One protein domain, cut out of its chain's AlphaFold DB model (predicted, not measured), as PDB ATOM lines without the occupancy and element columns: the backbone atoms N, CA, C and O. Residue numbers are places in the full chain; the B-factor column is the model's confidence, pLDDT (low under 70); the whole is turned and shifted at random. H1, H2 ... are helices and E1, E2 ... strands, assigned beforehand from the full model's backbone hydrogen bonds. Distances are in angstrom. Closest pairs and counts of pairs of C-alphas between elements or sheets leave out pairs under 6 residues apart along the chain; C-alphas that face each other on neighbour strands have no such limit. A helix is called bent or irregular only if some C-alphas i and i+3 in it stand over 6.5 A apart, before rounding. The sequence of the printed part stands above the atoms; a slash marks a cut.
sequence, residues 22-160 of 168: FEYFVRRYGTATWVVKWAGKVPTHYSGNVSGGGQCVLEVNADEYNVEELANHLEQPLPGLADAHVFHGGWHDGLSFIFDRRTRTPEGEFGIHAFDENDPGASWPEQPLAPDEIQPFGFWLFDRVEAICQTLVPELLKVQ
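AT A GLANCE: This is residues 22 to 160 of the 168 residues of an uncharacterized protein of Archangium sp. Cb G35 (UniProt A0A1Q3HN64). A small, strongly twisted sheet of three strands is joined to a long helix, H4, which begins beside the sheet and runs away from it along the longest axis; the long loop of residues 30 to 66 reaches out the same way and folds back. The short helices H1 and H3 graze the sheet, and H2 lies near E1. The printed part has 139 residues, with named elements in the order H1 H2 E1 E2 E3 H3 H4; the class is mixed, helices and strands, with under half of the residues in named elements. The sheet's order is E1, E2, E3, antiparallel throughout. The whole is compact by its radius of gyration of the C-alphas, 16.1 A, yet elongated, spanning 49 by 32 by 26 A.

IN THESE COORDINATES: H1, residues 22 to 29, begins at C-alpha 22 (21.110, 46.627, -31.007) and is 10.4 A long. H2 is residues 67 to 73. E1, residues 85 to 89, is 13.5 A long. E2, residues 96 to 104, begins at C-alpha 96 (31.075, 38.682, -24.843), is 20.0 A long and bends by 69 degrees at residue 101. E3, residues 110 to 115, is 14.5 A long. H3 is residues 120 to 123. H4, residues 137 to 159, is 31.9 A long and ends at C-alpha 159 (34.761, 20.359, -47.527). It has a kink of 41 degrees near residue 149; it is neither bent nor irregular, but only just: C-alphas 150 and 153 are 6.2 A apart.

HOW THE PARTS SIT: E1, E2 and E3 form a meander, each strand the antiparallel neighbour of the one before. In the hairpin E1 and E2, N 87 and O 97 are within hydrogen-bond range at 2.8 A; in the hairpin E2 and E3, N 98 and O 113 are at 3.0 A. H1 only grazes the sheet, with residues 22 to 25; its closest C-alphas to E1 are Tyr 24 and His 85, 8.0 A. H3 only grazes it with residues 121 to 123, and H4 with residues 137 to 144. H2 is only just not on the sheet, with 4 pairs of C-alphas within 10 A. Residues 58 to 59 pair antiparallel with residues 88 to 89 of E1. Every O i to N i+4 pair is within hydrogen-bond range in H1 and H2, and 14 of 19 in H4; H3 is too short for such a pair.

THE WHOLE: The C-alphas of Gln 76 and Gln 160, the two farthest apart, are 51.1 A apart. The printed part has no cut. The links H1 to H2, H2 to E1 and H3 to H4 are long. Mean pLDDT of the printed part is 71.2; 50 residues are under 70, among them residues 30 to 66 and 89 to 94.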
ATOM      1  N   PHE A  22      21.650  46.781 -29.662       69.56
ATOM      2  CA  PHE A  22      21.110  46.627 -31.007       69.56
ATOM      3  C   PHE A  22      20.741  47.970 -31.649       69.56
ATOM      4  O   PHE A  22      21.059  48.212 -32.815       69.56
ATOM      5  N   GLU A  23      20.109  48.872 -30.898       71.31
ATOM      6  CA  GLU A  23      19.763  50.205 -31.395       71.31
ATOM      7  C   GLU A  23      21.001  51.054 -31.683       71.31
ATOM      8  O   GLU A  23      21.051  51.712 -32.730       71.31
ATOM      9  N   TYR A  24      22.006  51.004 -30.803       74.81
ATOM     10  CA  TYR A  24      23.307  51.631 -31.031       74.81
ATOM     11  C   TYR A  24      23.942  51.115 -32.331       74.81
ATOM     12  O   TYR A  24      24.255  51.913 -33.222       74.81
ATOM     13  N   PHE A  25      24.036  49.792 -32.500       72.50
ATOM     14  CA  PHE A  25      24.621  49.164 -33.688       72.50
ATOM     15  C   PHE A  25      23.937  49.577 -34.982       72.50
ATOM     16  O   PHE A  25      24.595  50.037 -35.916       72.50
ATOM     17  N   VAL A  26      22.613  49.428 -35.046       69.56
ATOM     18  CA  VAL A  26      21.845  49.700 -36.265       69.56
ATOM     19  C   VAL A  26      21.961  51.168 -36.671       69.56
ATOM     20  O   VAL A  26      22.048  51.468 -37.862       69.56
ATOM     21  N   ARG A  27      21.970  52.095 -35.707       72.12
ATOM     22  CA  ARG A  27      22.100  53.533 -35.987       72.12
ATOM     23  C   ARG A  27      23.508  53.917 -36.428       72.12
ATOM     24  O   ARG A  27      23.650  54.749 -37.327       72.12
ATOM     25  N   ARG A  28      24.528  53.335 -35.796       73.06
ATOM     26  CA  ARG A  28      25.927  53.707 -36.020       73.06
ATOM     27  C   ARG A  28      26.525  53.028 -37.249       73.06
ATOM     28  O   ARG A  28      27.154  53.695 -38.060       73.06
ATOM     29  N   TYR A  29      26.300  51.729 -37.413       70.25
ATOM     30  CA  TYR A  29      26.969  50.916 -38.435       70.25
ATOM     31  C   TYR A  29      26.023  50.400 -39.524       70.25
ATOM     32  O   TYR A  29      26.472  49.810 -40.506       70.25
ATOM     33  N   GLY A  30      24.714  50.632 -39.387       63.38
ATOM     34  CA  GLY A  30      23.719  50.030 -40.270       63.38
ATOM     35  C   GLY A  30      23.599  48.522 -40.038       63.38
ATOM     36  O   GLY A  30      23.963  47.994 -38.991       63.38
ATOM     37  N   THR A  31      23.060  47.798 -41.017       53.53
ATOM     38  CA  THR A  31      22.963  46.331 -40.965       53.53
ATOM     39  C   THR A  31      24.206  45.704 -41.587       53.53
ATOM     40  O   THR A  31      24.221  45.292 -42.748       53.53
ATOM     41  N   ALA A  32      25.282  45.627 -40.811       50.09
ATOM     42  CA  ALA A  32      26.469  44.869 -41.189       50.09
ATOM     43  C   ALA A  32      26.190  43.352 -41.092       50.09
ATOM     44  O   ALA A  32      26.700  42.668 -40.214       50.09
ATOM     45  N   THR A  33      25.333  42.803 -41.957       46.56
ATOM     46  CA  THR A  33      25.049  41.360 -41.986       46.56
ATOM     47  C   THR A  33      26.027  40.637 -42.909       46.56
ATOM     48  O   THR A  33      25.875  40.694 -44.130       46.56
ATOM     49  N   TRP A  34      26.985  39.910 -42.333       42.44
ATOM     50  CA  TRP A  34      27.761  38.879 -43.028       42.44
ATOM     51  C   TRP A  34      27.192  37.506 -42.646       42.44
ATOM     52  O   TRP A  34      27.405  37.026 -41.536       42.44
ATOM     53  N   VAL A  35      26.433  36.884 -43.551       36.00
ATOM     54  CA  VAL A  35      25.856  35.539 -43.370       36.00
ATOM     55  C   VAL A  35      26.661  34.545 -44.204       36.00
ATOM     56  O   VAL A  35      26.764  34.721 -45.419       36.00
ATOM     57  N   VAL A  36      27.191  33.482 -43.591       31.02
ATOM     58  CA  VAL A  36      27.813  32.367 -44.326       31.02
ATOM     59  C   VAL A  36      26.891  31.147 -44.286       31.02
ATOM     60  O   VAL A  36      26.361  30.758 -43.249       31.02
ATOM     61  N   LYS A  37      26.671  30.554 -45.462       31.80
ATOM     62  CA  LYS A  37      25.853  29.357 -45.679       31.80
ATOM     63  C   LYS A  37      26.591  28.102 -45.195       31.80
ATOM     64  O   LYS A  37      27.753  27.903 -45.530       31.80
ATOM     65  N   TRP A  38      25.864  27.253 -44.468       36.09
ATOM     66  CA  TRP A  38      26.254  25.955 -43.897       36.09
ATOM     67  C   TRP A  38      27.287  25.144 -44.704       36.09
ATOM     68  O   TRP A  38      26.995  24.668 -45.805       36.09
ATOM     69  N   ALA A  39      28.446  24.879 -44.093       39.81
ATOM     70  CA  ALA A  39      29.396  23.852 -44.512       39.81
ATOM     71  C   ALA A  39      29.643  22.905 -43.321       39.81
ATOM     72  O   ALA A  39      30.513  23.135 -42.488       39.81
ATOM     73  N   GLY A  40      28.814  21.864 -43.206       34.59
ATOM     74  CA  GLY A  40      28.618  21.032 -42.005       34.59
ATOM     75  C   GLY A  40      29.780  20.160 -41.501       34.59
ATOM     76  O   GLY A  40      29.511  19.084 -40.976       34.59
ATOM     77  N   LYS A  41      31.049  20.561 -41.656       38.81
ATOM     78  CA  LYS A  41      32.188  19.926 -40.956       38.81
ATOM     79  C   LYS A  41      33.202  20.916 -40.369       38.81
ATOM     80  O   LYS A  41      34.252  20.481 -39.909       38.81
ATOM     81  N   VAL A  42      32.903  22.213 -40.383       36.31
ATOM     82  CA  VAL A  42      33.714  23.234 -39.707       36.31
ATOM     83  C   VAL A  42      33.028  23.581 -38.379       36.31
ATOM     84  O   VAL A  42      31.805  23.716 -38.393       36.31
ATOM     85  N   PRO A  43      33.739  23.687 -37.237       39.31
ATOM     86  CA  PRO A  43      33.158  24.189 -35.993       39.31
ATOM     87  C   PRO A  43      32.622  25.597 -36.235       39.31
ATOM     88  O   PRO A  43      33.376  26.494 -36.612       39.31
ATOM     89  N   THR A  44      31.314  25.776 -36.110       35.06
ATOM     90  CA  THR A  44      30.658  27.034 -36.448       35.06
ATOM     91  C   THR A  44      29.484  27.308 -35.514       35.06
ATOM     92  O   THR A  44      28.899  26.408 -34.911       35.06
ATOM     93  N   HIS A  45      29.168  28.591 -35.388       38.94
ATOM     94  CA  HIS A  45      28.680  29.202 -34.159       38.94
ATOM     95  C   HIS A  45      27.322  29.884 -34.353       38.94
ATOM     96  O   HIS A  45      27.081  30.464 -35.410       38.94
ATOM     97  N   TYR A  46      26.423  29.762 -33.370       33.62
ATOM     98  CA  TYR A  46      25.063  30.318 -33.421       33.62
ATOM     99  C   TYR A  46      25.109  31.852 -33.493       33.62
ATOM    100  O   TYR A  46      26.036  32.434 -32.949       33.62
ATOM    101  N   SER A  47      24.159  32.472 -34.204       37.06
ATOM    102  CA  SER A  47      24.012  33.930 -34.265       37.06
ATOM    103  C   SER A  47      22.536  34.353 -34.223       37.06
ATOM    104  O   SER A  47      21.833  34.355 -35.236       37.06
ATOM    105  N   GLY A  48      22.069  34.788 -33.062       33.66
ATOM    106  CA  GLY A  48      20.785  35.405 -32.742       33.66
ATOM    107  C   GLY A  48      20.610  36.819 -33.299       33.66
ATOM    108  O   GLY A  48      20.596  37.806 -32.577       33.66
ATOM    109  N   ASN A  49      20.421  36.907 -34.616       37.62
ATOM    110  CA  ASN A  49      19.440  37.830 -35.216       37.62
ATOM    111  C   ASN A  49      18.945  37.352 -36.602       37.62
ATOM    112  O   ASN A  49      18.413  38.110 -37.415       37.62
ATOM    113  N   VAL A  50      19.114  36.056 -36.881       35.25
ATOM    114  CA  VAL A  50      18.412  35.324 -37.936       35.25
ATOM    115  C   VAL A  50      17.399  34.431 -37.238       35.25
ATOM    116  O   VAL A  50      17.771  33.560 -36.456       35.25
ATOM    117  N   SER A  51      16.109  34.615 -37.522       35.06
ATOM    118  CA  SER A  51      15.105  33.603 -37.199       35.06
ATOM    119  C   SER A  51      15.462  32.326 -37.972       35.06
ATOM    120  O   SER A  51      15.124  32.191 -39.149       35.06
ATOM    121  N   GLY A  52      16.217  31.436 -37.331       32.91
ATOM    122  CA  GLY A  52      16.716  30.188 -37.900       32.91
ATOM    123  C   GLY A  52      18.240  30.125 -37.988       32.91
ATOM    124  O   GLY A  52      18.793  30.447 -39.029       32.91
ATOM    125  N   GLY A  53      18.887  29.652 -36.914       34.97
ATOM    126  CA  GLY A  53      20.107  28.820 -36.911       34.97
ATOM    127  C   GLY A  53      21.283  29.176 -37.833       34.97
ATOM    128  O   GLY A  53      22.057  28.285 -38.179       34.97
ATOM    129  N   GLY A  54      21.409  30.424 -38.279       40.47
ATOM    130  CA  GLY A  54      22.477  30.874 -39.165       40.47
ATOM    131  C   GLY A  54      23.731  31.245 -38.383       40.47
ATOM    132  O   GLY A  54      23.653  31.710 -37.252       40.47
ATOM    133  N   GLN A  55      24.889  31.026 -39.004       50.97
ATOM    134  CA  GLN A  55      26.206  31.213 -38.403       50.97
ATOM    135  C   GLN A  55      26.810  32.499 -38.959       50.97
ATOM    136  O   GLN A  55      26.927  32.651 -40.180       50.97
ATOM    137  N   CYS A  56      27.113  33.462 -38.092       50.12
ATOM    138  CA  CYS A  56      27.471  34.811 -38.512       50.12
ATOM    139  C   CYS A  56      28.610  35.372 -37.654       50.12
ATOM    140  O   CYS A  56      28.783  34.985 -36.504       50.12
ATOM    141  N   VAL A  57      29.429  36.239 -38.252       54.53
ATOM    142  CA  VAL A  57      30.662  36.743 -37.630       54.53
ATOM    143  C   VAL A  57      30.369  37.721 -36.481       54.53
ATOM    144  O   VAL A  57      31.154  37.804 -35.546       54.53
ATOM    145  N   LEU A  58      29.219  38.400 -36.498       59.78
ATOM    146  CA  LEU A  58      28.811  39.387 -35.495       59.78
ATOM    147  C   LEU A  58      27.367  39.138 -35.042       59.78
ATOM    148  O   LEU A  58      26.430  39.388 -35.798       59.78
ATOM    149  N   GLU A  59      27.179  38.721 -33.797       59.41
ATOM    150  CA  GLU A  59      25.861  38.475 -33.220       59.41
ATOM    151  C   GLU A  59      25.476  39.619 -32.280       59.41
ATOM    152  O   GLU A  59      26.100  39.848 -31.249       59.41
ATOM    153  N   VAL A  60      24.405  40.333 -32.615       58.16
ATOM    154  CA  VAL A  60      23.819  41.325 -31.710       58.16
ATOM    155  C   VAL A  60      22.394  40.897 -31.429       58.16
ATOM    156  O   VAL A  60      21.515  41.102 -32.272       58.16
ATOM    157  N   ASN A  61      22.180  40.289 -30.266       54.50
ATOM    158  CA  ASN A  61      20.849  39.893 -29.851       54.50
ATOM    159  C   ASN A  61      20.093  41.108 -29.298       54.50
ATOM    160  O   ASN A  61      20.566  41.788 -28.390       54.50
ATOM    161  N   ALA A  62      18.945  41.419 -29.897       50.25
ATOM    162  CA  ALA A  62      18.139  42.576 -29.520       50.25
ATOM    163  C   ALA A  62      17.379  42.375 -28.201       50.25
ATOM    164  O   ALA A  62      17.061  43.368 -27.549       50.25
ATOM    165  N   ASP A  63      17.122  41.118 -27.822       50.25
ATOM    166  CA  ASP A  63      16.161  40.761 -26.773       50.25
ATOM    167  C   ASP A  63      16.775  39.935 -25.623       50.25
ATOM    168  O   ASP A  63      16.069  39.634 -24.663       50.25
ATOM    169  N   GLU A  64      18.059  39.549 -25.687       54.00
ATOM    170  CA  GLU A  64      18.641  38.605 -24.709       54.00
ATOM    171  C   GLU A  64      19.415  39.234 -23.545       54.00
ATOM    172  O   GLU A  64      19.548  38.569 -22.522       54.00
ATOM    173  N   TYR A  65      19.876  40.489 -23.629       61.28
ATOM    174  CA  TYR A  65      20.755  41.035 -22.585       61.28
ATOM    175  C   TYR A  65      20.323  42.383 -22.024       61.28
ATOM    176  O   TYR A  65      20.423  43.431 -22.662       61.28
ATOM    177  N   ASN A  66      19.906  42.334 -20.761       67.44
ATOM    178  CA  ASN A  66      19.623  43.487 -19.926       67.44
ATOM    179  C   ASN A  66      20.843  43.781 -19.032       67.44
ATOM    180  O   ASN A  66      20.935  43.311 -17.899       67.44
ATOM    181  N   VAL A  67      21.819  44.526 -19.564       73.12
ATOM    182  CA  VAL A  67      23.064  44.890 -18.849       73.12
ATOM    183  C   VAL A  67      22.770  45.710 -17.591       73.12
ATOM    184  O   VAL A  67      23.453  45.571 -16.579       73.12
ATOM    185  N   GLU A  68      21.714  46.522 -17.632       71.44
ATOM    186  CA  GLU A  68      21.211  47.256 -16.476       71.44
ATOM    187  C   GLU A  68      20.763  46.291 -15.367       71.44
ATOM    188  O   GLU A  68      21.131  46.457 -14.205       71.44
ATOM    189  N   GLU A  69      20.031  45.231 -15.712       77.62
ATOM    190  CA  GLU A  69      19.650  44.187 -14.759       77.62
ATOM    191  C   GLU A  69      20.864  43.433 -14.215       77.62
ATOM    192  O   GLU A  69      20.941  43.246 -13.002       77.62
ATOM    193  N   LEU A  70      21.839  43.069 -15.055       80.62
ATOM    194  CA  LEU A  70      23.091  42.462 -14.590       80.62
ATOM    195  C   LEU A  70      23.792  43.365 -13.569       80.62
ATOM    196  O   LEU A  70      24.103  42.918 -12.468       80.62
ATOM    197  N   ALA A  71      23.987  44.644 -13.900       80.94
ATOM    198  CA  ALA A  71      24.651  45.613 -13.032       80.94
ATOM    199  C   ALA A  71      23.920  45.800 -11.691       80.94
ATOM    200  O   ALA A  71      24.569  45.920 -10.652       80.94
ATOM    201  N   ASN A  72      22.585  45.779 -11.702       83.06
ATOM    202  CA  ASN A  72      21.754  45.908 -10.503       83.06
ATOM    203  C   ASN A  72      21.808  44.682  -9.575       83.06
ATOM    204  O   ASN A  72      21.511  44.811  -8.388       83.06
ATOM    205  N   HIS A  73      22.175  43.506 -10.092       84.44
ATOM    206  CA  HIS A  73      22.284  42.268  -9.313       84.44
ATOM    207  C   HIS A  73      23.696  42.003  -8.768       84.44
ATOM    208  O   HIS A  73      23.887  41.039  -8.025       84.44
ATOM    209  N   LEU A  74      24.682  42.843  -9.096       84.88
ATOM    210  CA  LEU A  74      26.029  42.715  -8.549       84.88
ATOM    211  C   LEU A  74      26.076  43.147  -7.079       84.88
ATOM    212  O   LEU A  74      25.577  44.207  -6.706       84.88
ATOM    213  N   GLU A  75      26.757  42.356  -6.246       82.06
ATOM    214  CA  GLU A  75      26.999  42.712  -4.840       82.06
ATOM    215  C   GLU A  75      27.846  43.986  -4.700       82.06
ATOM    216  O   GLU A  75      27.683  44.752  -3.749       82.06
ATOM    217  N   GLN A  76      28.751  44.218  -5.655       85.19
ATOM    218  CA  GLN A  76      29.563  45.425  -5.751       85.19
ATOM    219  C   GLN A  76      29.244  46.149  -7.063       85.19
ATOM    220  O   GLN A  76      29.374  45.546  -8.129       85.19
ATOM    221  N   PRO A  77      28.846  47.434  -7.019       85.25
ATOM    222  CA  PRO A  77      28.526  48.172  -8.229       85.25
ATOM    223  C   PRO A  77      29.789  48.409  -9.060       85.25
ATOM    224  O   PRO A  77      30.793  48.908  -8.551       85.25
ATOM    225  N   LEU A  78      29.711  48.105 -10.355       89.38
ATOM    226  CA  LEU A  78      30.764  48.388 -11.327       89.38
ATOM    227  C   LEU A  78      30.448  49.705 -12.056       89.38
ATOM    228  O   LEU A  78      29.455  49.778 -12.787       89.38
ATOM    229  N   PRO A  79      31.245  50.777 -11.862       89.88
ATOM    230  CA  PRO A  79      30.948  52.082 -12.446       89.88
ATOM    231  C   PRO A  79      30.888  52.039 -13.975       89.88
ATOM    232  O   PRO A  79      31.847  51.611 -14.618       89.88
ATOM    233  N   GLY A  80      29.787  52.535 -14.542       88.44
ATOM    234  CA  GLY A  80      29.555  52.621 -15.988       88.44
ATOM    235  C   GLY A  80      29.088  51.325 -16.654       88.44
ATOM    236  O   GLY A  80      28.756  51.363 -17.836       88.44
ATOM    237  N   LEU A  81      29.012  50.204 -15.921       89.19
ATOM    238  CA  LEU A  81      28.553  48.934 -16.487       89.19
ATOM    239  C   LEU A  81      27.082  48.999 -16.911       89.19
ATOM    240  O   LEU A  81      26.760  48.558 -18.005       89.19
ATOM    241  N   ALA A  82      26.206  49.581 -16.085       86.00
ATOM    242  CA  ALA A  82      24.770  49.667 -16.376       86.00
ATOM    243  C   ALA A  82      24.462  50.408 -17.690       86.00
ATOM    244  O   ALA A  82      23.460  50.125 -18.340       86.00
ATOM    245  N   ASP A  83      25.341  51.328 -18.090       85.19
ATOM    246  CA  ASP A  83      25.195  52.080 -19.330       85.19
ATOM    247  C   ASP A  83      25.784  51.343 -20.538       85.19
ATOM    248  O   ASP A  83      25.455  51.699 -21.671       85.19
ATOM    249  N   ALA A  84      26.661  50.357 -20.329       86.44
ATOM    250  CA  ALA A  84      27.428  49.698 -21.378       86.44
ATOM    251  C   ALA A  84      26.545  48.939 -22.379       86.44
ATOM    252  O   ALA A  84      25.447  48.473 -22.073       86.44
ATOM    253  N   HIS A  85      27.058  48.774 -23.598       83.12
ATOM    254  CA  HIS A  85      26.378  48.001 -24.635       83.12
ATOM    255  C   HIS A  85      27.096  46.672 -24.867       83.12
ATOM    256  O   HIS A  85      28.156  46.652 -25.489       83.12
ATOM    257  N   VAL A  86      26.514  45.567 -24.395       80.56
ATOM    258  CA  VAL A  86      27.020  44.205 -24.645       80.56
ATOM    259  C   VAL A  86      26.678  43.747 -26.061       80.56
ATOM    260  O   VAL A  86      25.596  44.036 -26.579       80.56
ATOM    261  N   PHE A  87      27.592  43.024 -26.689       77.62
ATOM    262  CA  PHE A  87      27.396  42.351 -27.960       77.62
ATOM    263  C   PHE A  87      28.262  41.107 -28.058       77.62
ATOM    264  O   PHE A  87      29.266  40.975 -27.366       77.62
ATOM    265  N   HIS A  88      27.898  40.212 -28.963       71.88
ATOM    266  CA  HIS A  88      28.610  38.964 -29.162       71.88
ATOM    267  C   HIS A  88      29.188  38.921 -30.565       71.88
ATOM    268  O   HIS A  88      28.885  39.721 -31.455       71.88
ATOM    269  N   GLY A  89      30.037  37.940 -30.791       62.22
ATOM    270  CA  GLY A  89      30.409  37.580 -32.139       62.22
ATOM    271  C   GLY A  89      30.395  36.085 -32.325       62.22
ATOM    272  O   GLY A  89      30.377  35.315 -31.371       62.22
ATOM    273  N   GLY A  90      30.478  35.673 -33.583       55.66
ATOM    274  CA  GLY A  90      30.614  34.264 -33.944       55.66
ATOM    275  C   GLY A  90      31.953  33.650 -33.526       55.66
ATOM    276  O   GLY A  90      32.233  32.514 -33.899       55.66
ATOM    277  N   TRP A  91      32.796  34.385 -32.799       62.25
ATOM    278  CA  TRP A  91      34.033  33.910 -32.195       62.25
ATOM    279  C   TRP A  91      33.683  33.387 -30.794       62.25
ATOM    280  O   TRP A  91      33.650  34.153 -29.846       62.25
ATOM    281  N   HIS A  92      33.325  32.105 -30.657       54.44
ATOM    282  CA  HIS A  92      32.965  31.529 -29.349       54.44
ATOM    283  C   HIS A  92      34.225  31.261 -28.517       54.44
ATOM    284  O   HIS A  92      34.656  30.118 -28.364       54.44
ATOM    285  N   ASP A  93      34.824  32.321 -27.991       64.69
ATOM    286  CA  ASP A  93      35.884  32.263 -26.979       64.69
ATOM    287  C   ASP A  93      35.326  32.154 -25.547       64.69
ATOM    288  O   ASP A  93      36.089  32.082 -24.586       64.69
ATOM    289  N   GLY A  94      33.998  32.068 -25.415       66.25
ATOM    290  CA  GLY A  94      33.296  32.027 -24.134       66.25
ATOM    291  C   GLY A  94      33.094  33.408 -23.515       66.25
ATOM    292  O   GLY A  94      32.572  33.480 -22.407       66.25
ATOM    293  N   LEU A  95      33.482  34.476 -24.217       74.44
ATOM    294  CA  LEU A  95      33.342  35.852 -23.776       74.44
ATOM    295  C   LEU A  95      32.409  36.628 -24.707       74.44
ATOM    296  O   LEU A  95      32.270  36.359 -25.902       74.44
ATOM    297  N   SER A  96      31.783  37.635 -24.126       81.12
ATOM    298  CA  SER A  96      31.075  38.682 -24.843       81.12
ATOM    299  C   SER A  96      32.008  39.868 -25.050       81.12
ATOM    300  O   SER A  96      33.159  39.888 -24.605       81.12
ATOM    301  N   PHE A  97      31.520  40.894 -25.729       85.50
ATOM    302  CA  PHE A  97      32.198  42.174 -25.842       85.50
ATOM    303  C   PHE A  97      31.281  43.290 -25.369       85.50
ATOM    304  O   PHE A  97      30.060  43.188 -25.437       85.50
ATOM    305  N   ILE A  98      31.875  44.380 -24.907       87.56
ATOM    306  CA  ILE A  98      31.153  45.568 -24.456       87.56
ATOM    307  C   ILE A  98      31.659  46.798 -25.182       87.56
ATOM    308  O   ILE A  98      32.861  46.933 -25.395       87.56
ATOM    309  N   PHE A  99      30.757  47.722 -25.496       88.62
ATOM    310  CA  PHE A  99      31.121  49.123 -25.660       88.62
ATOM    311  C   PHE A  99      31.068  49.806 -24.299       88.62
ATOM    312  O   PHE A  99      29.989  49.978 -23.726       88.62
ATOM    313  N   ASP A 100      32.232  50.203 -23.802       91.56
ATOM    314  CA  ASP A 100      32.373  51.041 -22.621       91.56
ATOM    315  C   ASP A 100      32.083  52.498 -22.990       91.56
ATOM    316  O   ASP A 100      32.785  53.120 -23.789       91.56
ATOM    317  N   ARG A 101      31.018  53.040 -22.402       90.56
ATOM    318  CA  ARG A 101      30.500  54.376 -22.715       90.56
ATOM    319  C   ARG A 101      31.017  55.463 -21.780       90.56
ATOM    320  O   ARG A 101      30.602  56.615 -21.909       90.56
ATOM    321  N   ARG A 102      31.916  55.131 -20.846       92.31
ATOM    322  CA  ARG A 102      32.523  56.105 -19.923       92.31
ATOM    323  C   ARG A 102      33.403  57.122 -20.656       92.31
ATOM    324  O   ARG A 102      33.560  58.246 -20.181       92.31
ATOM    325  N   THR A 103      33.942  56.759 -21.819       92.50
ATOM    326  CA  THR A 103      34.707  57.634 -22.720       92.50
ATOM    327  C   THR A 103      34.246  57.455 -24.161       92.50
ATOM    328  O   THR A 103      33.669  56.434 -24.518       92.50
ATOM    329  N   ARG A 104      34.467  58.472 -25.003       90.44
ATOM    330  CA  ARG A 104      34.121  58.426 -26.429       90.44
ATOM    331  C   ARG A 104      35.076  59.254 -27.278       90.44
ATOM    332  O   ARG A 104      35.580  60.277 -26.808       90.44
ATOM    333  N   THR A 105      35.262  58.864 -28.535       85.94
ATOM    334  CA  THR A 105      35.963  59.695 -29.528       85.94
ATOM    335  C   THR A 105      35.101  60.889 -29.966       85.94
ATOM    336  O   THR A 105      33.881  60.877 -29.752       85.94
ATOM    337  N   PRO A 106      35.677  61.921 -30.617       83.75
ATOM    338  CA  PRO A 106      34.900  62.996 -31.243       83.75
ATOM    339  C   PRO A 106      33.862  62.494 -32.258       83.75
ATOM    340  O   PRO A 106      32.807  63.104 -32.426       83.75
ATOM    341  N   GLU A 107      34.134  61.368 -32.912       78.56
ATOM    342  CA  GLU A 107      33.249  60.719 -33.880       78.56
ATOM    343  C   GLU A 107      32.159  59.868 -33.213       78.56
ATOM    344  O   GLU A 107      31.273  59.374 -33.919       78.56
ATOM    345  N   GLY A 108      32.209  59.702 -31.888       81.56
ATOM    346  CA  GLY A 108      31.248  58.935 -31.099       81.56
ATOM    347  C   GLY A 108      31.530  57.434 -31.031       81.56
ATOM    348  O   GLY A 108      30.592  56.671 -30.821       81.56
ATOM    349  N   GLU A 109      32.779  57.005 -31.233       85.38
ATOM    350  CA  GLU A 109      33.189  55.614 -31.004       85.38
ATOM    351  C   GLU A 109      33.439  55.376 -29.511       85.38
ATOM    352  O   GLU A 109      33.911  56.267 -28.801       85.38
ATOM    353  N   PHE A 110      33.135  54.165 -29.052       89.69
ATOM    354  CA  PHE A 110      33.294  53.732 -27.665       89.69
ATOM    355  C   PHE A 110      34.412  52.698 -27.549       89.69
ATOM    356  O   PHE A 110      34.677  51.960 -28.501       89.69
ATOM    357  N   GLY A 111      35.042  52.630 -26.376       91.19
ATOM    358  CA  GLY A 111      36.048  51.610 -26.091       91.19
ATOM    359  C   GLY A 111      35.437  50.214 -26.135       91.19
ATOM    360  O   GLY A 111      34.296  50.034 -25.713       91.19
ATOM    361  N   ILE A 112      36.173  49.232 -26.660       90.75
ATOM    362  CA  ILE A 112      35.695  47.849 -26.752       90.75
ATOM    363  C   ILE A 112      36.548  46.940 -25.880       90.75
ATOM    364  O   ILE A 112      37.766  46.883 -26.051       90.75
ATOM    365  N   HIS A 113      35.899  46.172 -25.010       90.44
ATOM    366  CA  HIS A 113      36.559  45.217 -24.120       90.44
ATOM    367  C   HIS A 113      35.932  43.833 -24.247       90.44
ATOM    368  O   HIS A 113      34.743  43.717 -24.545       90.44
ATOM    369  N   ALA A 114      36.739  42.796 -24.026       89.00
ATOM    370  CA  ALA A 114      36.212  41.466 -23.755       89.00
ATOM    371  C   ALA A 114      35.514  41.481 -22.390       89.00
ATOM    372  O   ALA A 114      35.975  42.157 -21.470       89.00
ATOM    373  N   PHE A 115      34.409  40.761 -22.277       86.69
ATOM    374  CA  PHE A 115      33.530  40.791 -21.121       86.69
ATOM    375  C   PHE A 115      33.081  39.377 -20.772       86.69
ATOM    376  O   PHE A 115      32.508  38.679 -21.607       86.69
ATOM    377  N   ASP A 116      33.353  38.960 -19.540       87.31
ATOM    378  CA  ASP A 116      32.836  37.717 -18.980       87.31
ATOM    379  C   ASP A 116      31.584  38.045 -18.174       87.31
ATOM    380  O   ASP A 116      31.649  38.658 -17.111       87.31
ATOM    381  N   GLU A 117      30.431  37.635 -18.685       80.19
ATOM    382  CA  GLU A 117      29.146  37.842 -18.020       80.19
ATOM    383  C   GLU A 117      29.018  37.052 -16.715       80.19
ATOM    384  O   GLU A 117      28.249  37.441 -15.834       80.19
ATOM    385  N   ASN A 118      29.764  35.952 -16.580       83.56
ATOM    386  CA  ASN A 118      29.766  35.131 -15.372       83.56
ATOM    387  C   ASN A 118      30.677  35.721 -14.291       83.56
ATOM    388  O   ASN A 118      30.462  35.455 -13.109       83.56
ATOM    389  N   ASP A 119      31.666  36.524 -14.689       88.12
ATOM    390  CA  ASP A 119      32.530  37.284 -13.786       88.12
ATOM    391  C   ASP A 119      32.739  38.731 -14.284       88.12
ATOM    392  O   ASP A 119      33.821  39.108 -14.765       88.12
ATOM    393  N   PRO A 120      31.704  39.591 -14.165       88.00
ATOM    394  CA  PRO A 120      31.801  40.983 -14.595       88.00
ATOM    395  C   PRO A 120      32.865  41.759 -13.817       88.00
ATOM    396  O   PRO A 120      33.454  42.692 -14.350       88.00
ATOM    397  N   GLY A 121      33.129  41.380 -12.562       88.25
ATOM    398  CA  GLY A 121      34.109  42.047 -11.705       88.25
ATOM    399  C   GLY A 121      35.545  41.848 -12.179       88.25
ATOM    400  O   GLY A 121      36.336  42.787 -12.116       88.25
ATOM    401  N   ALA A 122      35.880  40.658 -12.680       88.62
ATOM    402  CA  ALA A 122      37.207  40.380 -13.224       88.62
ATOM    403  C   ALA A 122      37.409  40.917 -14.649       88.62
ATOM    404  O   ALA A 122      38.542  41.204 -15.038       88.62
ATOM    405  N   SER A 123      36.337  41.025 -15.437       89.88
ATOM    406  CA  SER A 123      36.412  41.396 -16.854       89.88
ATOM    407  C   SER A 123      36.127  42.875 -17.140       89.88
ATOM    408  O   SER A 123      36.603  43.401 -18.149       89.88
ATOM    409  N   TRP A 124      35.405  43.581 -16.262       91.94
ATOM    410  CA  TRP A 124      35.156  45.016 -16.405       91.94
ATOM    411  C   TRP A 124      36.418  45.830 -16.081       91.94
ATOM    412  O   TRP A 124      36.977  45.707 -14.989       91.94
ATOM    413  N   PRO A 125      36.878  46.709 -16.987       91.31
ATOM    414  CA  PRO A 125      38.112  47.446 -16.765       91.31
ATOM    415  C   PRO A 125      37.940  48.540 -15.700       91.31
ATOM    416  O   PRO A 125      36.978  49.317 -15.723       91.31
ATOM    417  N   GLU A 126      38.920  48.662 -14.799       91.69
ATOM    418  CA  GLU A 126      38.937  49.699 -13.752       91.69
ATOM    419  C   GLU A 126      38.867  51.117 -14.336       91.69
ATOM    420  O   GLU A 126      38.174  51.982 -13.797       91.69
ATOM    421  N   GLN A 127      39.567  51.344 -15.450       93.81
ATOM    422  CA  GLN A 127      39.588  52.607 -16.181       93.81
ATOM    423  C   GLN A 127      39.116  52.392 -17.621       93.81
ATOM    424  O   GLN A 127      39.495  51.393 -18.235       93.81
ATOM    425  N   PRO A 128      38.318  53.318 -18.176       94.56
ATOM    426  CA  PRO A 128      37.981  53.283 -19.590       94.56
ATOM    427  C   PRO A 128      39.196  53.644 -20.452       94.56
ATOM    428  O   PRO A 128      40.111  54.327 -19.993       94.56
ATOM    429  N   LEU A 129      39.171  53.238 -21.724       94.69
ATOM    430  CA  LEU A 129      40.172  53.668 -22.707       94.69
ATOM    431  C   LEU A 129      40.158  55.189 -22.881       94.69
ATOM    432  O   LEU A 129      39.086  55.809 -22.919       94.69
ATOM    433  N   ALA A 130      41.329  55.803 -23.044       94.88
ATOM    434  CA  ALA A 130      41.395  57.206 -23.427       94.88
ATOM    435  C   ALA A 130      40.868  57.393 -24.866       94.88
ATOM    436  O   ALA A 130      40.985  56.479 -25.683       94.88
ATOM    437  N   PRO A 131      40.281  58.554 -25.225       91.62
ATOM    438  CA  PRO A 131      39.712  58.756 -26.561       91.62
ATOM    439  C   PRO A 131      40.672  58.488 -27.730       91.62
ATOM    440  O   PRO A 131      40.225  58.099 -28.801       91.62
ATOM    441  N   ASP A 132      41.974  58.690 -27.545       93.06
ATOM    442  CA  ASP A 132      43.025  58.419 -28.529       93.06
ATOM    443  C   ASP A 132      43.436  56.938 -28.619       93.06
ATOM    444  O   ASP A 132      44.065  56.538 -29.598       93.06
ATOM    445  N   GLU A 133      43.033  56.116 -27.650       93.75
ATOM    446  CA  GLU A 133      43.224  54.661 -27.630       93.75
ATOM    447  C   GLU A 133      42.019  53.900 -28.212       93.75
ATOM    448  O   GLU A 133      42.099  52.696 -28.465       93.75
ATOM    449  N   ILE A 134      40.889  54.580 -28.435       90.88
ATOM    450  CA  ILE A 134      39.676  53.957 -28.973       90.88
ATOM    451  C   ILE A 134      39.840  53.706 -30.478       90.88
ATOM    452  O   ILE A 134      39.850  54.624 -31.300       90.88
ATOM    453  N   GLN A 135      39.894  52.427 -30.849       86.00
ATOM    454  CA  GLN A 135      39.819  51.981 -32.237       86.00
ATOM    455  C   GLN A 135      38.360  51.991 -32.725       86.00
ATOM    456  O   GLN A 135      37.498  51.418 -32.055       86.00
ATOM    457  N   PRO A 136      38.058  52.552 -33.913       82.12
ATOM    458  CA  PRO A 136      36.712  52.481 -34.469       82.12
ATOM    459  C   PRO A 136      36.256  51.034 -34.677       82.12
ATOM    460  O   PRO A 136      37.018  50.200 -35.184       82.12
ATOM    461  N   PHE A 137      34.988  50.745 -34.373       82.25
ATOM    462  CA  PHE A 137      34.443  49.381 -34.398       82.25
ATOM    463  C   PHE A 137      34.650  48.678 -35.745       82.25
ATOM    464  O   PHE A 137      34.935  47.485 -35.786       82.25
ATOM    465  N   GLY A 138      34.547  49.409 -36.859       75.56
ATOM    466  CA  GLY A 138      34.744  48.838 -38.193       75.56
ATOM    467  C   GLY A 138      36.131  48.217 -38.387       75.56
ATOM    468  O   GLY A 138      36.233  47.126 -38.946       75.56
ATOM    469  N   PHE A 139      37.186  48.867 -37.884       77.06
ATOM    470  CA  PHE A 139      38.540  48.310 -37.924       77.06
ATOM    471  C   PHE A 139      38.678  47.148 -36.943       77.06
ATOM    472  O   PHE A 139      39.215  46.107 -37.295       77.06
ATOM    473  N   TRP A 140      38.135  47.299 -35.734       84.44
ATOM    474  CA  TRP A 140      38.156  46.248 -34.711       84.44
ATOM    475  C   TRP A 140      37.480  44.953 -35.191       84.44
ATOM    476  O   TRP A 140      37.935  43.846 -34.887       84.44
ATOM    477  N   LEU A 141      36.397  45.097 -35.961       76.94
ATOM    478  CA  LEU A 141      35.661  44.004 -36.587       76.94
ATOM    479  C   LEU A 141      36.462  43.399 -37.738       76.94
ATOM    480  O   LEU A 141      36.524  42.177 -37.853       76.94
ATOM    481  N   PHE A 142      37.073  44.238 -38.576       75.31
ATOM    482  CA  PHE A 142      37.919  43.791 -39.679       75.31
ATOM    483  C   PHE A 142      39.066  42.901 -39.187       75.31
ATOM    484  O   PHE A 142      39.213  41.792 -39.695       75.31
ATOM    485  N   ASP A 143      39.789  43.316 -38.144       79.69
ATOM    486  CA  ASP A 143      40.907  42.547 -37.581       79.69
ATOM    487  C   ASP A 143      40.459  41.145 -37.126       79.69
ATOM    488  O   ASP A 143      41.146  40.145 -37.338       79.69
ATOM    489  N   ARG A 144      39.255  41.041 -36.549       77.06
ATOM    490  CA  ARG A 144      38.673  39.759 -36.118       77.06
ATOM    491  C   ARG A 144      38.173  38.905 -37.268       77.06
ATOM    492  O   ARG A 144      38.266  37.678 -37.202       77.06
ATOM    493  N   VAL A 145      37.626  39.529 -38.309       74.00
ATOM    494  CA  VAL A 145      37.261  38.843 -39.555       74.00
ATOM    495  C   VAL A 145      38.519  38.273 -40.208       74.00
ATOM    496  O   VAL A 145      38.530  37.105 -40.585       74.00
ATOM    497  N   GLU A 146      39.601  39.046 -40.301       77.75
ATOM    498  CA  GLU A 146      40.872  38.547 -40.828       77.75
ATOM    499  C   GLU A 146      41.407  37.385 -39.991       77.75
ATOM    500  O   GLU A 146      41.738  36.335 -40.548       77.75
ATOM    501  N   ALA A 147      41.425  37.530 -38.663       76.44
ATOM    502  CA  ALA A 147      41.886  36.483 -37.759       76.44
ATOM    503  C   ALA A 147      41.077  35.184 -37.912       76.44
ATOM    504  O   ALA A 147      41.659  34.106 -38.033       76.44
ATOM    505  N   ILE A 148      39.740  35.258 -37.974       72.44
ATOM    506  CA  ILE A 148      38.919  34.051 -38.152       72.44
ATOM    507  C   ILE A 148      39.071  33.468 -39.558       72.44
ATOM    508  O   ILE A 148      39.097  32.247 -39.701       72.44
ATOM    509  N   CYS A 149      39.227  34.295 -40.596       73.56
ATOM    510  CA  CYS A 149      39.430  33.830 -41.968       73.56
ATOM    511  C   CYS A 149      40.674  32.944 -42.107       73.56
ATOM    512  O   CYS A 149      40.627  31.975 -42.867       73.56
ATOM    513  N   GLN A 150      41.739  33.209 -41.345       76.12
ATOM    514  CA  GLN A 150      42.950  32.376 -41.333       76.12
ATOM    515  C   GLN A 150      42.673  30.922 -40.922       76.12
ATOM    516  O   GLN A 150      43.353  30.017 -41.400       76.12
ATOM    517  N   THR A 151      41.650  30.688 -40.099       69.62
ATOM    518  CA  THR A 151      41.248  29.349 -39.641       69.62
ATOM    519  C   THR A 151      40.073  28.802 -40.450       69.62
ATOM    520  O   THR A 151      40.086  27.655 -40.894       69.62
ATOM    521  N   LEU A 152      39.055  29.631 -40.692       68.19
ATOM    522  CA  LEU A 152      37.809  29.246 -41.348       68.19
ATOM    523  C   LEU A 152      38.018  28.879 -42.821       68.19
ATOM    524  O   LEU A 152      37.489  27.868 -43.281       68.19
ATOM    525  N   VAL A 153      38.787  29.673 -43.575       73.44
ATOM    526  CA  VAL A 153      38.965  29.450 -45.019       73.44
ATOM    527  C   VAL A 153      39.629  28.095 -45.302       73.44
ATOM    528  O   VAL A 153      39.069  27.338 -46.098       73.44
ATOM    529  N   PRO A 154      40.748  27.716 -44.650       74.94
ATOM    530  CA  PRO A 154      41.330  26.387 -44.832       74.94
ATOM    531  C   PRO A 154      40.366  25.231 -44.542       74.94
ATOM    532  O   PRO A 154      40.341  24.261 -45.298       74.94
ATOM    533  N   GLU A 155      39.553  25.316 -43.486       68.00
ATOM    534  CA  GLU A 155      38.580  24.265 -43.157       68.00
ATOM    535  C   GLU A 155      37.452  24.172 -44.193       68.00
ATOM    536  O   GLU A 155      37.065  23.071 -44.595       68.00
ATOM    537  N   LEU A 156      36.965  25.312 -44.698       64.19
ATOM    538  CA  LEU A 156      35.966  25.345 -45.769       64.19
ATOM    539  C   LEU A 156      36.489  24.716 -47.066       64.19
ATOM    540  O   LEU A 156      35.751  24.004 -47.746       64.19
ATOM    541  N   LEU A 157      37.768  24.918 -47.393       71.88
ATOM    542  CA  LEU A 157      38.387  24.313 -48.575       71.88
ATOM    543  C   LEU A 157      38.434  22.778 -48.492       71.88
ATOM    544  O   LEU A 157      38.285  22.114 -49.514       71.88
ATOM    545  N   LYS A 158      38.567  22.188 -47.293       74.25
ATOM    546  CA  LYS A 158      38.562  20.718 -47.114       74.25
ATOM    547  C   LYS A 158      37.214  20.075 -47.427       74.25
ATOM    548  O   LYS A 158      37.152  18.886 -47.737       74.25
ATOM    549  N   VAL A 159      36.131  20.832 -47.286       73.62
ATOM    550  CA  VAL A 159      34.761  20.359 -47.527       73.62
ATOM    551  C   VAL A 159      34.195  20.843 -48.849       73.62
ATOM    552  O   VAL A 159      33.078  20.459 -49.206       73.62
ATOM    553  N   GLN A 160      34.951  21.665 -49.580       65.88
ATOM    554  CA  GLN A 160      34.561  22.102 -50.902       65.88
ATOM    555  C   GLN A 160      34.513  20.868 -51.814       65.88
ATOM    556  O   GLN A 160      35.505  20.140 -51.919       65.88
TER     557      GLN A 160